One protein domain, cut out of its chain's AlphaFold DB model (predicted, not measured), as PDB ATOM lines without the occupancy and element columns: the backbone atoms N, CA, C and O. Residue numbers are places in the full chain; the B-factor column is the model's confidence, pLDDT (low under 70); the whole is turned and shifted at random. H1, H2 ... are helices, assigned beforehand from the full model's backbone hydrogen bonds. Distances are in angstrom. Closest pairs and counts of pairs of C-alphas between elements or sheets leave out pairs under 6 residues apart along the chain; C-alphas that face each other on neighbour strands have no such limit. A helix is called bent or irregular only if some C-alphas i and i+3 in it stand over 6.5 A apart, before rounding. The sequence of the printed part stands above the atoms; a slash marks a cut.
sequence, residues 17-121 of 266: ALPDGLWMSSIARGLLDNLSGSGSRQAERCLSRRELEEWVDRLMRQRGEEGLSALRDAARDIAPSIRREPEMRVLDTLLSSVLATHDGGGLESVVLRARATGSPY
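This is residues 17 to 121 of the 266 residues of an uncharacterized protein of Planomonospora venezuelensis (UniProt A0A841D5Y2). A long, sharply bent helix, H2, folds with H3 into a helical hairpin of H2b and H3, and H1 crosses one side of that hairpin. The other arm, H2a, lies on the same side as H1 and nearly antiparallel to it, while the short H4 packs on H2a and on the last turn of H3, at the end away from H1. Residues 18 to 24 stick out as a free tail before H1. The printed part has 105 residues with four named helices, H1 to H4 in that order, and no named strand; the class is all helix. The whole is compact, with a radius of gyration of the C-alphas of 14.0 A and spans of 45 by 31 by 23 A.

Begin with H2, residues 49 to 82, assigned as one helix by its hydrogen bonds but bent: C-alphas 62 and 65 are 9.6 A apart. Its arms, H2a, residues 49 to 62, and H2b, residues 65 to 82, only just touch, with 3 pairs of C-alphas within 8 A, and only at the corner, closest at the C-alphas of Met 60 and Leu 68, 5.9 A apart; they stand at a steep tilt of 51 degrees. H2b is irregular, with C-alphas 77 and 80 7.1 A apart, and has a kink of 28 degrees near residue 76. Next look at H3, residues 85 to 99: it forms a hairpin with H2b, at a shallow tilt of 6 degrees, opposite ways, and the C-alphas of Ala 79 and Glu 85 are the closest, 5.2 A apart. H1, residues 27 to 35, touches residues 71 to 79 of H2b at a steep tilt of 65 degrees, closest at the C-alphas of Ala 28 and Ala 75, 4.6 A apart. H1 and H2a are close but not clearly touching, at 7.3 A between the C-alphas of Asn 34 and Leu 52. H4, residues 110 to 116, touches H2a, closest at the C-alphas of Asp 57 and Leu 112, 5.6 A apart. It also touches residues 97 to 99 of H3, about perpendicular at 76 degrees, with the C-alphas of Val 98 and Ala 116 closest at 5.0 A. H4 is apart from H1 and H2b. In H1, H2a, H3 and H4 every O i to N i+4 pair is within hydrogen-bond range; in H2b 12 of 14 are.

Find C-alpha 49 at (186.163, 186.548, 245.206), where H2a begins its 20.1 A; H2b then runs 25.1 A to C-alpha 82 at (168.332, 197.109, 247.890). H3 covers 20.7 A, H1 12.7 A and H4 9.9 A, ending at C-alpha 116 at (197.077, 197.476, 242.244).

The C-alphas farthest apart are those of Asp 20 and Asp 103, 46.4 A. The printed part has no cut. The link from H1 to H2, residues 36 to 48, is long. Confidence is under 70 at residues 37 to 43 and 101 to 105.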
ATOM      1  N   ALA A  17     164.536 197.545 232.404       91.62
ATOM      2  CA  ALA A  17     163.279 196.822 232.280       91.62
ATOM      3  C   ALA A  17     163.357 195.820 231.121       91.62
ATOM      4  O   ALA A  17     163.789 196.155 230.016       91.62
ATOM      5  N   LEU A  18     162.917 194.596 231.379       86.75
ATOM      6  CA  LEU A  18     162.726 193.546 230.389       86.75
ATOM      7  C   LEU A  18     161.220 193.240 230.258       86.75
ATOM      8  O   LEU A  18     160.430 193.643 231.118       86.75
ATOM      9  N   PRO A  19     160.795 192.529 229.196       86.62
ATOM     10  CA  PRO A  19     159.419 192.051 229.078       86.62
ATOM     11  C   PRO A  19     158.957 191.241 230.300       86.62
ATOM     12  O   PRO A  19     159.766 190.701 231.058       86.62
ATOM     13  N   ASP A  20     157.639 191.158 230.477       85.25
ATOM     14  CA  ASP A  20     156.984 190.329 231.498       85.25
ATOM     15  C   ASP A  20     157.360 190.668 232.954       85.25
ATOM     16  O   ASP A  20     157.378 189.808 233.836       85.25
ATOM     17  N   GLY A  21     157.657 191.945 233.225       82.69
ATOM     18  CA  GLY A  21     157.953 192.441 234.575       82.69
ATOM     19  C   GLY A  21     159.325 192.024 235.108       82.69
ATOM     20  O   GLY A  21     159.592 192.164 236.305       82.69
ATOM     21  N   LEU A  22     160.195 191.507 234.237       85.62
ATOM     22  CA  LEU A  22     161.574 191.176 234.562       85.62
ATOM     23  C   LEU A  22     162.462 192.421 234.528       85.62
ATOM     24  O   LEU A  22     162.181 193.405 233.846       85.62
ATOM     25  N   TRP A  23     163.573 192.352 235.252       88.12
ATOM     26  CA  TRP A  23     164.559 193.423 235.314       88.12
ATOM     27  C   TRP A  23     165.958 192.840 235.206       88.12
ATOM     28  O   TRP A  23     166.281 191.846 235.858       88.12
ATOM     29  N   MET A  24     166.786 193.467 234.379       89.25
ATOM     30  CA  MET A  24     168.212 193.195 234.316       89.25
ATOM     31  C   MET A  24     168.935 194.169 235.241       89.25
ATOM     32  O   MET A  24     168.825 195.384 235.073       89.25
ATOM     33  N   SER A  25     169.680 193.625 236.204       92.50
ATOM     34  CA  SER A  25     170.473 194.422 237.136       92.50
ATOM     35  C   SER A  25     171.486 195.300 236.404       92.50
ATOM     36  O   SER A  25     172.174 194.848 235.485       92.50
ATOM     37  N   SER A  26     171.627 196.537 236.868       95.44
ATOM     38  CA  SER A  26     172.748 197.405 236.524       95.44
ATOM     39  C   SER A  26     174.084 196.778 236.931       95.44
ATOM     40  O   SER A  26     174.149 195.892 237.787       95.44
ATOM     41  N   ILE A  27     175.185 197.283 236.364       96.31
ATOM     42  CA  ILE A  27     176.543 196.869 236.760       96.31
ATOM     43  C   ILE A  27     176.770 197.139 238.253       96.31
ATOM     44  O   ILE A  27     177.265 196.267 238.961       96.31
ATOM     45  N   ALA A  28     176.354 198.313 238.740       96.44
ATOM     46  CA  ALA A  28     176.463 198.699 240.145       96.44
ATOM     47  C   ALA A  28     175.721 197.715 241.067       96.44
ATOM     48  O   ALA A  28     176.299 197.207 242.027       96.44
ATOM     49  N   ARG A  29     174.470 197.368 240.732       95.06
ATOM     50  CA  ARG A  29     173.689 196.367 241.474       95.06
ATOM     51  C   ARG A  29     174.332 194.985 241.403       95.06
ATOM     52  O   ARG A  29     174.420 194.298 242.415       95.06
ATOM     53  N   GLY A  30     174.812 194.593 240.225       94.56
ATOM     54  CA  GLY A  30     175.484 193.316 240.018       94.56
ATOM     55  C   GLY A  30     176.746 193.160 240.870       94.56
ATOM     56  O   GLY A  30     176.967 192.079 241.410       94.56
ATOM     57  N   LEU A  31     177.547 194.218 241.044       95.12
ATOM     58  CA  LEU A  31     178.718 194.197 241.932       95.12
ATOM     59  C   LEU A  31     178.313 193.931 243.390       95.12
ATOM     60  O   LEU A  31     178.922 193.094 244.052       95.12
ATOM     61  N   LEU A  32     177.251 194.589 243.867       94.19
ATOM     62  CA  LEU A  32     176.736 194.410 245.229       94.19
ATOM     63  C   LEU A  32     176.125 193.022 245.450       94.19
ATOM     64  O   LEU A  32     176.434 192.364 246.439       94.19
ATOM     65  N   ASP A  33     175.286 192.551 244.529       91.50
ATOM     66  CA  ASP A  33     174.605 191.257 244.658       91.50
ATOM     67  C   ASP A  33     175.583 190.068 244.601       91.50
ATOM     68  O   ASP A  33     175.342 189.034 245.228       91.50
ATOM     69  N   ASN A  34     176.713 190.207 243.899       92.56
ATOM     70  CA  ASN A  34     177.761 189.181 243.880       92.56
ATOM     71  C   ASN A  34     178.632 189.171 245.146       92.56
ATOM     72  O   ASN A  34     179.301 188.177 245.407       92.56
ATOM     73  N   LEU A  35     178.584 190.220 245.970       90.44
ATOM     74  CA  LEU A  35     179.264 190.261 247.270       90.44
ATOM     75  C   LEU A  35     178.442 189.628 248.404       90.44
ATOM     76  O   LEU A  35     178.988 189.337 249.467       90.44
ATOM     77  N   SER A  36     177.153 189.356 248.182       77.31
ATOM     78  CA  SER A  36     176.232 188.822 249.199       77.31
ATOM     79  C   SER A  36     176.384 187.313 249.471       77.31
ATOM     80  O   SER A  36     175.644 186.747 250.275       77.31
ATOM     81  N   GLY A  37     177.289 186.623 248.765       67.06
ATOM     82  CA  GLY A  37     177.374 185.156 248.738       67.06
ATOM     83  C   GLY A  37     178.252 184.504 249.811       67.06
ATOM     84  O   GLY A  37     178.136 183.294 250.015       67.06
ATOM     85  N   SER A  38     179.108 185.254 250.510       60.12
ATOM     86  CA  SER A  38     180.134 184.684 251.399       60.12
ATOM     87  C   SER A  38     179.534 183.851 252.543       60.12
ATOM     88  O   SER A  38     178.952 184.389 253.481       60.12
ATOM     89  N   GLY A  39     179.685 182.522 252.472       56.94
ATOM     90  CA  GLY A  39     179.324 181.588 253.549       56.94
ATOM     91  C   GLY A  39     177.864 181.116 253.591       56.94
ATOM     92  O   GLY A  39     177.448 180.535 254.591       56.94
ATOM     93  N   SER A  40     177.071 181.330 252.537       63.62
ATOM     94  CA  SER A  40     175.656 180.926 252.495       63.62
ATOM     95  C   SER A  40     175.338 179.984 251.327       63.62
ATOM     96  O   SER A  40     176.115 179.830 250.390       63.62
ATOM     97  N   ARG A  41     174.124 179.409 251.311       62.00
ATOM     98  CA  ARG A  41     173.582 178.647 250.162       62.00
ATOM     99  C   ARG A  41     173.432 179.501 248.882       62.00
ATOM    100  O   ARG A  41     173.024 178.996 247.840       62.00
ATOM    101  N   GLN A  42     173.703 180.804 248.972       64.69
ATOM    102  CA  GLN A  42     173.774 181.753 247.864       64.69
ATOM    103  C   GLN A  42     175.161 181.804 247.204       64.69
ATOM    104  O   GLN A  42     175.236 182.309 246.090       64.69
ATOM    105  N   ALA A  43     176.209 181.243 247.822       69.12
ATOM    106  CA  ALA A  43     177.577 181.246 247.296       69.12
ATOM    107  C   ALA A  43     177.683 180.655 245.879       69.12
ATOM    108  O   ALA A  43     178.369 181.213 245.039       69.12
ATOM    109  N   GLU A  44     176.930 179.592 245.576       74.50
ATOM    110  CA  GLU A  44     176.890 178.973 244.236       74.50
ATOM    111  C   GLU A  44     176.295 179.884 243.144       74.50
ATOM    112  O   GLU A  44     176.330 179.550 241.963       74.50
ATOM    113  N   ARG A  45     175.668 181.002 243.530       79.94
ATOM    114  CA  ARG A  45     174.955 181.929 242.633       79.94
ATOM    115  C   ARG A  45     175.624 183.293 242.537       79.94
ATOM    116  O   ARG A  45     175.116 184.155 241.825       79.94
ATOM    117  N   CYS A  46     176.704 183.481 243.280       87.56
ATOM    118  CA  CYS A  46     177.522 184.673 243.267       87.56
ATOM    119  C   CYS A  46     178.865 184.318 242.632       87.56
ATOM    120  O   CYS A  46     179.308 183.172 242.694       87.56
ATOM    121  N   LEU A  47     179.517 185.308 242.034       89.62
ATOM    122  CA  LEU A  47     180.910 185.173 241.632       89.62
ATOM    123  C   LEU A  47     181.781 184.867 242.858       89.62
ATOM    124  O   LEU A  47     181.561 185.404 243.947       89.62
ATOM    125  N   SER A  48     182.799 184.030 242.670       90.44
ATOM    126  CA  SER A  48     183.877 183.891 243.646       90.44
ATOM    127  C   SER A  48     184.613 185.221 243.832       90.44
ATOM    128  O   SER A  48     184.540 186.122 242.988       90.44
ATOM    129  N   ARG A  49     185.368 185.345 244.930       90.31
ATOM    130  CA  ARG A  49     186.163 186.548 245.206       90.31
ATOM    131  C   ARG A  49     187.102 186.871 244.038       90.31
ATOM    132  O   ARG A  49     187.072 187.996 243.544       90.31
ATOM    133  N   ARG A  50     187.841 185.877 243.537       91.94
ATOM    134  CA  ARG A  50     188.666 185.996 242.327       91.94
ATOM    135  C   ARG A  50     187.884 186.475 241.096       91.94
ATOM    136  O   ARG A  50     188.330 187.403 240.431       91.94
ATOM    137  N   GLU A  51     186.733 185.880 240.785       92.62
ATOM    138  CA  GLU A  51     185.946 186.261 239.596       92.62
ATOM    139  C   GLU A  51     185.376 187.683 239.695       92.62
ATOM    140  O   GLU A  51     185.311 188.399 238.694       92.62
ATOM    141  N   LEU A  52     184.973 188.113 240.895       93.44
ATOM    142  CA  LEU A  52     184.543 189.489 241.137       93.44
ATOM    143  C   LEU A  52     185.700 190.470 240.909       93.44
ATOM    144  O   LEU A  52     185.519 191.498 240.261       93.44
ATOM    145  N   GLU A  53     186.892 190.146 241.406       93.94
ATOM    146  CA  GLU A  53     188.097 190.950 241.196       93.94
ATOM    147  C   GLU A  53     188.488 191.037 239.710       93.94
ATOM    148  O   GLU A  53     188.783 192.121 239.206       93.94
ATOM    149  N   GLU A  54     188.420 189.926 238.976       93.19
ATOM    150  CA  GLU A  54     188.628 189.899 237.522       93.19
ATOM    151  C   GLU A  54     187.557 190.704 236.769       93.19
ATOM    152  O   GLU A  54     187.832 191.338 235.745       93.19
ATOM    153  N   TRP A  55     186.315 190.716 237.264       94.69
ATOM    154  CA  TRP A  55     185.268 191.568 236.712       94.69
ATOM    155  C   TRP A  55     185.552 193.055 236.952       94.69
ATOM    156  O   TRP A  55     185.421 193.845 236.016       94.69
ATOM    157  N   VAL A  56     186.017 193.431 238.146       94.06
ATOM    158  CA  VAL A  56     186.460 194.802 238.451       94.06
ATOM    159  C   VAL A  56     187.624 195.224 237.550       94.06
ATOM    160  O   VAL A  56     187.571 196.315 236.981       94.06
ATOM    161  N   ASP A  57     188.629 194.367 237.338       92.50
ATOM    162  CA  ASP A  57     189.731 194.665 236.408       92.50
ATOM    163  C   ASP A  57     189.225 194.907 234.976       92.50
ATOM    164  O   ASP A  57     189.632 195.872 234.323       92.50
ATOM    165  N   ARG A  58     188.295 194.076 234.485       91.44
ATOM    166  CA  ARG A  58     187.672 194.288 233.167       91.44
ATOM    167  C   ARG A  58     186.939 195.623 233.087       91.44
ATOM    168  O   ARG A  58     187.085 196.333 232.095       91.44
ATOM    169  N   LEU A  59     186.171 195.985 234.116       92.75
ATOM    170  CA  LEU A  59     185.472 197.273 234.163       92.75
ATOM    171  C   LEU A  59     186.459 198.443 234.138       92.75
ATOM    172  O   LEU A  59     186.241 199.396 233.392       92.75
ATOM    173  N   MET A  60     187.563 198.340 234.880       90.19
ATOM    174  CA  MET A  60     188.646 199.319 234.869       90.19
ATOM    175  C   MET A  60     189.270 199.471 233.473       90.19
ATOM    176  O   MET A  60     189.452 200.588 233.001       90.19
ATOM    177  N   ARG A  61     189.548 198.366 232.767       87.38
ATOM    178  CA  ARG A  61     190.082 198.409 231.392       87.38
ATOM    179  C   ARG A  61     189.112 199.024 230.388       87.38
ATOM    180  O   ARG A  61     189.537 199.743 229.490       87.38
ATOM    181  N   GLN A  62     187.820 198.740 230.526       87.56
ATOM    182  CA  GLN A  62     186.796 199.197 229.583       87.56
ATOM    183  C   GLN A  62     186.376 200.651 229.809       87.56
ATOM    184  O   GLN A  62     186.009 201.335 228.856       87.56
ATOM    185  N   ARG A  63     186.366 201.106 231.067       89.75
ATOM    186  CA  ARG A  63     185.750 202.380 231.468       89.75
ATOM    187  C   ARG A  63     186.729 203.382 232.079       89.75
ATOM    188  O   ARG A  63     186.352 204.536 232.256       89.75
ATOM    189  N   GLY A  64     187.950 202.958 232.397       89.62
ATOM    190  CA  GLY A  64     188.939 203.776 233.094       89.62
ATOM    191  C   GLY A  64     188.571 204.073 234.551       89.62
ATOM    192  O   GLY A  64     187.551 203.611 235.072       89.62
ATOM    193  N   GLU A  65     189.411 204.874 235.203       91.00
ATOM    194  CA  GLU A  65     189.262 205.266 236.612       91.00
ATOM    195  C   GLU A  65     187.985 206.057 236.875       91.00
ATOM    196  O   GLU A  65     187.270 205.779 237.839       91.00
ATOM    197  N   GLU A  66     187.670 207.017 236.003       92.38
ATOM    198  CA  GLU A  66     186.461 207.838 236.111       92.38
ATOM    199  C   GLU A  66     185.206 206.970 236.031       92.38
ATOM    200  O   GLU A  66     184.303 207.085 236.857       92.38
ATOM    201  N   GLY A  67     185.168 206.040 235.073       93.19
ATOM    202  CA  GLY A  67     184.035 205.142 234.909       93.19
ATOM    203  C   GLY A  67     183.883 204.153 236.063       93.19
ATOM    204  O   GLY A  67     182.756 203.853 236.460       93.19
ATOM    205  N   LEU A  68     184.987 203.667 236.633       93.50
ATOM    206  CA  LEU A  68     184.945 202.810 237.819       93.50
ATOM    207  C   LEU A  68     184.518 203.594 239.071       93.50
ATOM    208  O   LEU A  68     183.738 203.086 239.876       93.50
ATOM    209  N   SER A  69     184.961 204.845 239.200       94.31
ATOM    210  CA  SER A  69     184.543 205.755 240.272       94.31
ATOM    211  C   SER A  69     183.050 206.072 240.187       94.31
ATOM    212  O   SER A  69     182.346 205.954 241.185       94.31
ATOM    213  N   ALA A  70     182.530 206.343 238.987       95.38
ATOM    214  CA  ALA A  70     181.099 206.541 238.768       95.38
ATOM    215  C   ALA A  70     180.273 205.288 239.113       95.38
ATOM    216  O   ALA A  70     179.188 205.395 239.683       95.38
ATOM    217  N   LEU A  71     180.785 204.087 238.815       95.75
ATOM    218  CA  LEU A  71     180.141 202.832 239.223       95.75
ATOM    219  C   LEU A  71     180.138 202.644 240.745       95.75
ATOM    220  O   LEU A  71     179.144 202.154 241.282       95.75
ATOM    221  N   ARG A  72     181.216 203.038 241.438       95.38
ATOM    222  CA  ARG A  72     181.286 203.030 242.907       95.38
ATOM    223  C   ARG A  72     180.219 203.932 243.513       95.38
ATOM    224  O   ARG A  72     179.530 203.515 244.440       95.38
ATOM    225  N   ASP A  73     180.083 205.144 242.989       96.56
ATOM    226  CA  ASP A  73     179.127 206.121 243.508       96.56
ATOM    227  C   ASP A  73     177.685 205.676 243.225       96.56
ATOM    228  O   ASP A  73     176.872 205.631 244.143       96.56
ATOM    229  N   ALA A  74     177.402 205.175 242.017       96.94
ATOM    230  CA  ALA A  74     176.105 204.575 241.701       96.94
ATOM    231  C   ALA A  74     175.770 203.378 242.611       96.94
ATOM    232  O   ALA A  74     174.632 203.239 243.054       96.94
ATOM    233  N   ALA A  75     176.746 202.516 242.923       97.06
ATOM    234  CA  ALA A  75     176.551 201.414 243.867       97.06
ATOM    235  C   ALA A  75     176.235 201.931 245.280       97.06
ATOM    236  O   ALA A  75     175.341 201.401 245.945       97.06
ATOM    237  N   ARG A  76     176.914 202.997 245.720       97.31
ATOM    238  CA  ARG A  76     176.680 203.630 247.022       97.31
ATOM    239  C   ARG A  76     175.265 204.193 247.131       97.31
ATOM    240  O   ARG A  76     174.617 203.974 248.153       97.31
ATOM    241  N   ASP A  77     174.779 204.837 246.076       97.25
ATOM    242  CA  ASP A  77     173.443 205.435 246.032       97.25
ATOM    243  C   ASP A  77     172.330 204.381 246.091       97.25
ATOM    244  O   ASP A  77     171.318 204.572 246.771       97.25
ATOM    245  N   ILE A  78     172.504 203.241 245.413       96.69
ATOM    246  CA  ILE A  78     171.467 202.200 245.373       96.69
ATOM    247  C   ILE A  78     171.494 201.267 246.585       96.69
ATOM    248  O   ILE A  78     170.446 200.710 246.920       96.69
ATOM    249  N   ALA A  79     172.643 201.087 247.248       96.38
ATOM    250  CA  ALA A  79     172.824 200.100 248.314       96.38
ATOM    251  C   ALA A  79     171.735 200.135 249.413       96.38
ATOM    252  O   ALA A  79     171.241 199.054 249.753       96.38
ATOM    253  N   PRO A  80     171.270 201.305 249.908       95.50
ATOM    254  CA  PRO A  80     170.189 201.364 250.897       95.50
ATOM    255  C   PRO A  80     168.851 200.827 250.375       95.50
ATOM    256  O   PRO A  80     168.142 200.093 251.061       95.50
ATOM    257  N   SER A  81     168.514 201.141 249.121       93.38
ATOM    258  CA  SER A  81     167.237 200.742 248.508       93.38
ATOM    259  C   SER A  81     167.123 199.229 248.295       93.38
ATOM    260  O   SER A  81     166.027 198.665 248.345       93.38
ATOM    261  N   ILE A  82     168.263 198.556 248.111       92.81
ATOM    262  CA  ILE A  82     168.332 197.109 247.890       92.81
ATOM    263  C   ILE A  82     168.822 196.326 249.115       92.81
ATOM    264  O   ILE A  82     168.919 195.099 249.039       92.81
ATOM    265  N   ARG A  83     169.052 197.001 250.253       92.06
ATOM    266  CA  ARG A  83     169.547 196.415 251.512       92.06
ATOM    267  C   ARG A  83     170.891 195.692 251.329       92.06
ATOM    268  O   ARG A  83     171.004 194.490 251.591       92.06
ATOM    269  N   ARG A  84     171.869 196.412 250.770       93.31
ATOM    270  CA  ARG A  84     173.239 195.949 250.460       93.31
ATOM    271  C   ARG A  84     174.328 196.843 251.049       93.31
ATOM    272  O   ARG A  84     175.445 196.914 250.545       93.31
ATOM    273  N   GLU A  85     174.012 197.582 252.103       95.00
ATOM    274  CA  GLU A  85     174.948 198.476 252.781       95.00
ATOM    275  C   GLU A  85     176.193 197.743 253.323       95.00
ATOM    276  O   GLU A  85     177.295 198.289 253.208       95.00
ATOM    277  N   PRO A  86     176.095 196.510 253.870       94.00
ATOM    278  CA  PRO A  86     177.276 195.736 254.242       94.00
ATOM    279  C   PRO A  86     178.179 195.420 253.046       94.00
ATOM    280  O   PRO A  86     179.388 195.636 253.132       94.00
ATOM    281  N   GLU A  87     177.604 194.967 251.933       94.44
ATOM    282  CA  GLU A  87     178.320 194.642 250.697       94.44
ATOM    283  C   GLU A  87     178.963 195.880 250.077       94.44
ATOM    284  O   GLU A  87     180.092 195.810 249.595       94.44
ATOM    285  N   MET A  88     178.301 197.034 250.160       95.88
ATOM    286  CA  MET A  88     178.856 198.293 249.674       95.88
ATOM    287  C   MET A  88     180.161 198.658 250.390       95.88
ATOM    288  O   MET A  88     181.091 199.123 249.741       95.88
ATOM    289  N   ARG A  89     180.291 198.399 251.700       94.50
ATOM    290  CA  ARG A  89     181.559 198.632 252.426       94.50
ATOM    291  C   ARG A  89     182.693 197.737 251.922       94.50
ATOM    292  O   ARG A  89     183.841 198.176 251.836       94.50
ATOM    293  N   VAL A  90     182.373 196.492 251.569       92.62
ATOM    294  CA  VAL A  90     183.342 195.556 250.981       92.62
ATOM    295  C   VAL A  90     183.749 196.025 249.584       92.62
ATOM    296  O   VAL A  90     184.939 196.049 249.271       92.62
ATOM    297  N   LEU A  91     182.778 196.451 248.771       93.88
ATOM    298  CA  LEU A  91     183.025 196.995 247.438       93.88
ATOM    299  C   LEU A  91     183.878 198.266 247.492       93.88
ATOM    300  O   LEU A  91     184.816 198.401 246.717       93.88
ATOM    301  N   ASP A  92     183.592 199.177 248.422       93.00
ATOM    302  CA  ASP A  92     184.328 200.432 248.588       93.00
ATOM    303  C   ASP A  92     185.806 200.181 248.915       93.00
ATOM    304  O   ASP A  92     186.692 200.789 248.315       93.00
ATOM    305  N   THR A  93     186.068 199.206 249.791       90.00
ATOM    306  CA  THR A  93     187.427 198.772 250.137       90.00
ATOM    307  C   THR A  93     188.147 198.193 248.916       90.00
ATOM    308  O   THR A  93     189.270 198.594 248.613       90.00
ATOM    309  N   LEU A  94     187.482 197.297 248.176       90.25
ATOM    310  CA  LEU A  94     188.030 196.674 246.969       90.25
ATOM    311  C   LEU A  94     188.340 197.701 245.868       90.25
ATOM    312  O   LEU A  94     189.391 197.647 245.238       90.25
ATOM    313  N   LEU A  95     187.435 198.645 245.613       90.88
ATOM    314  CA  LEU A  95     187.649 199.655 244.576       90.88
ATOM    315  C   LEU A  95     188.726 200.663 244.990       90.88
ATOM    316  O   LEU A  95     189.510 201.098 244.148       90.88
ATOM    317  N   SER A  96     188.829 200.982 246.281       87.38
ATOM    318  CA  SER A  96     189.874 201.871 246.802       87.38
ATOM    319  C   SER A  96     191.278 201.270 246.680       87.38
ATOM    320  O   SER A  96     192.214 201.992 246.330       87.38
ATOM    321  N   SER A  97     191.447 199.955 246.883       83.06
ATOM    322  CA  SER A  97     192.750 199.299 246.670       83.06
ATOM    323  C   SER A  97     193.209 199.362 245.210       83.06
ATOM    324  O   SER A  97     194.405 199.429 244.944       83.06
ATOM    325  N   VAL A  98     192.264 199.382 244.265       83.56
ATOM    326  CA  VAL A  98     192.546 199.403 242.822       83.56
ATOM    327  C   VAL A  98     192.803 200.819 242.304       83.56
ATOM    328  O   VAL A  98     193.716 201.006 241.508       83.56
ATOM    329  N   LEU A  99     192.017 201.811 242.741       83.81
ATOM    330  CA  LEU A  99     192.092 203.187 242.227       83.81
ATOM    331  C   LEU A  99     193.320 203.963 242.718       83.81
ATOM    332  O   LEU A  99     193.843 204.799 241.996       83.81
ATOM    333  N   ALA A 100     193.778 203.712 243.942       74.44
ATOM    334  CA  ALA A 100     194.836 204.512 244.559       74.44
ATOM    335  C   ALA A 100     196.219 203.833 244.561       74.44
ATOM    336  O   ALA A 100     197.124 204.318 245.227       74.44
ATOM    337  N   THR A 101     196.398 202.761 243.775       65.75
ATOM    338  CA  THR A 101     197.677 202.039 243.603       65.75
ATOM    339  C   THR A 101     198.331 201.687 244.953       65.75
ATOM    340  O   THR A 101     199.307 202.304 245.377       65.75
ATOM    341  N   HIS A 102     197.749 200.723 245.670       64.69
ATOM    342  CA  HIS A 102     198.182 200.301 247.010       64.69
ATOM    343  C   HIS A 102     198.901 198.934 247.007       64.69
ATOM    344  O   HIS A 102     199.050 198.287 245.972       64.69
ATOM    345  N   ASP A 103     199.309 198.460 248.193       64.38
ATOM    346  CA  ASP A 103     199.690 197.060 248.426       64.38
ATOM    347  C   ASP A 103     198.583 196.112 247.915       64.38
ATOM    348  O   ASP A 103     197.416 196.236 248.286       64.38
ATOM    349  N   GLY A 104     198.952 195.167 247.044       62.97
ATOM    350  CA  GLY A 104     198.061 194.135 246.504       62.97
ATOM    351  C   GLY A 104     197.701 193.027 247.508       62.97
ATOM    352  O   GLY A 104     197.087 192.023 247.125       62.97
ATOM    353  N   GLY A 105     198.110 193.175 248.771       66.19
ATOM    354  CA  GLY A 105     197.769 192.306 249.889       66.19
ATOM    355  C   GLY A 105     196.258 192.107 250.033       66.19
ATOM    356  O   GLY A 105     195.492 193.053 250.186       66.19
ATOM    357  N   GLY A 106     195.820 190.848 249.979       78.75
ATOM    358  CA  GLY A 106     194.409 190.467 250.132       78.75
ATOM    359  C   GLY A 106     193.594 190.383 248.835       78.75
ATOM    360  O   GLY A 106     192.428 190.000 248.901       78.75
ATOM    361  N   LEU A 107     194.184 190.684 247.671       87.88
ATOM    362  CA  LEU A 107     193.581 190.387 246.364       87.88
ATOM    363  C   LEU A 107     193.905 188.945 245.947       87.88
ATOM    364  O   LEU A 107     195.062 188.525 246.020       87.88
ATOM    365  N   GLU A 108     192.914 188.192 245.477       91.38
ATOM    366  CA  GLU A 108     193.070 186.814 244.982       91.38
ATOM    367  C   GLU A 108     193.471 186.766 243.501       91.38
ATOM    368  O   GLU A 108     194.290 185.937 243.096       91.38
ATOM    369  N   SER A 109     192.926 187.671 242.689       91.94
ATOM    370  CA  SER A 109     193.183 187.772 241.257       91.94
ATOM    371  C   SER A 109     194.595 188.288 240.993       91.94
ATOM    372  O   SER A 109     194.928 189.429 241.319       91.94
ATOM    373  N   VAL A 110     195.387 187.505 240.259       91.12
ATOM    374  CA  VAL A 110     196.722 187.910 239.787       91.12
ATOM    375  C   VAL A 110     196.658 189.182 238.934       91.12
ATOM    376  O   VAL A 110     197.500 190.061 239.096       91.12
ATOM    377  N   VAL A 111     195.630 189.325 238.088       91.19
ATOM    378  CA  VAL A 111     195.468 190.476 237.181       91.19
ATOM    379  C   VAL A 111     195.204 191.759 237.971       91.19
ATOM    380  O   VAL A 111     195.949 192.733 237.862       91.19
ATOM    381  N   LEU A 112     194.173 191.748 238.822       89.75
ATOM    382  CA  LEU A 112     193.852 192.878 239.689       89.75
ATOM    383  C   LEU A 112     194.988 193.224 240.669       89.75
ATOM    384  O   LEU A 112     195.239 194.404 240.902       89.75
ATOM    385  N   ARG A 113     195.720 192.227 241.186       90.62
ATOM    386  CA  ARG A 113     196.916 192.456 242.009       90.62
ATOM    387  C   ARG A 113     198.005 193.179 241.227       90.62
ATOM    388  O   ARG A 113     198.500 194.191 241.702       90.62
ATOM    389  N   ALA A 114     198.333 192.701 240.025       89.25
ATOM    390  CA  ALA A 114     199.328 193.333 239.162       89.25
ATOM    391  C   ALA A 114     198.959 194.789 238.848       89.25
ATOM    392  O   ALA A 114     199.825 195.663 238.856       89.25
ATOM    393  N   ARG A 115     197.664 195.077 238.656       89.31
ATOM    394  CA  ARG A 115     197.162 196.450 238.541       89.31
ATOM    395  C   ARG A 115     197.381 197.266 239.812       89.31
ATOM    396  O   ARG A 115     197.937 198.353 239.712       89.31
ATOM    397  N   ALA A 116     196.948 196.766 240.970       87.31
ATOM    398  CA  ALA A 116     197.077 197.476 242.244       87.31
ATOM    399  C   ALA A 116     198.542 197.821 242.561       87.31
ATOM    400  O   ALA A 116     198.824 198.912 243.037       87.31
ATOM    401  N   THR A 117     199.480 196.943 242.188       87.12
ATOM    402  CA  THR A 117     200.926 197.148 242.362       87.12
ATOM    403  C   THR A 117     201.594 197.935 241.223       87.12
ATOM    404  O   THR A 117     202.820 197.953 241.134       87.12
ATOM    405  N   GLY A 118     200.831 198.551 240.313       86.38
ATOM    406  CA  GLY A 118     201.359 199.440 239.268       86.38
ATOM    407  C   GLY A 118     201.924 198.755 238.015       86.38
ATOM    408  O   GLY A 118     202.560 199.412 237.198       86.38
ATOM    409  N   SER A 119     201.692 197.454 237.824       86.75
ATOM    410  CA  SER A 119     202.074 196.693 236.619       86.75
ATOM    411  C   SER A 119     200.860 196.018 235.952       86.75
ATOM    412  O   SER A 119     200.833 194.793 235.811       86.75
ATOM    413  N   PRO A 120     199.813 196.775 235.566       88.38
ATOM    414  CA  PRO A 120     198.629 196.198 234.942       88.38
ATOM    415  C   PRO A 120     198.956 195.575 233.580       88.38
ATOM    416  O   PRO A 120     199.702 196.140 232.783       88.38
ATOM    417  N   TYR A 121     198.314 194.451 233.274       86.12
ATOM    418  CA  TYR A 121     198.358 193.815 231.959       86.12
ATOM    419  C   TYR A 121     196.957 193.358 231.542       86.12
ATOM    420  O   TYR A 121     196.054 193.244 232.371       86.12
TER     421      TYR A 121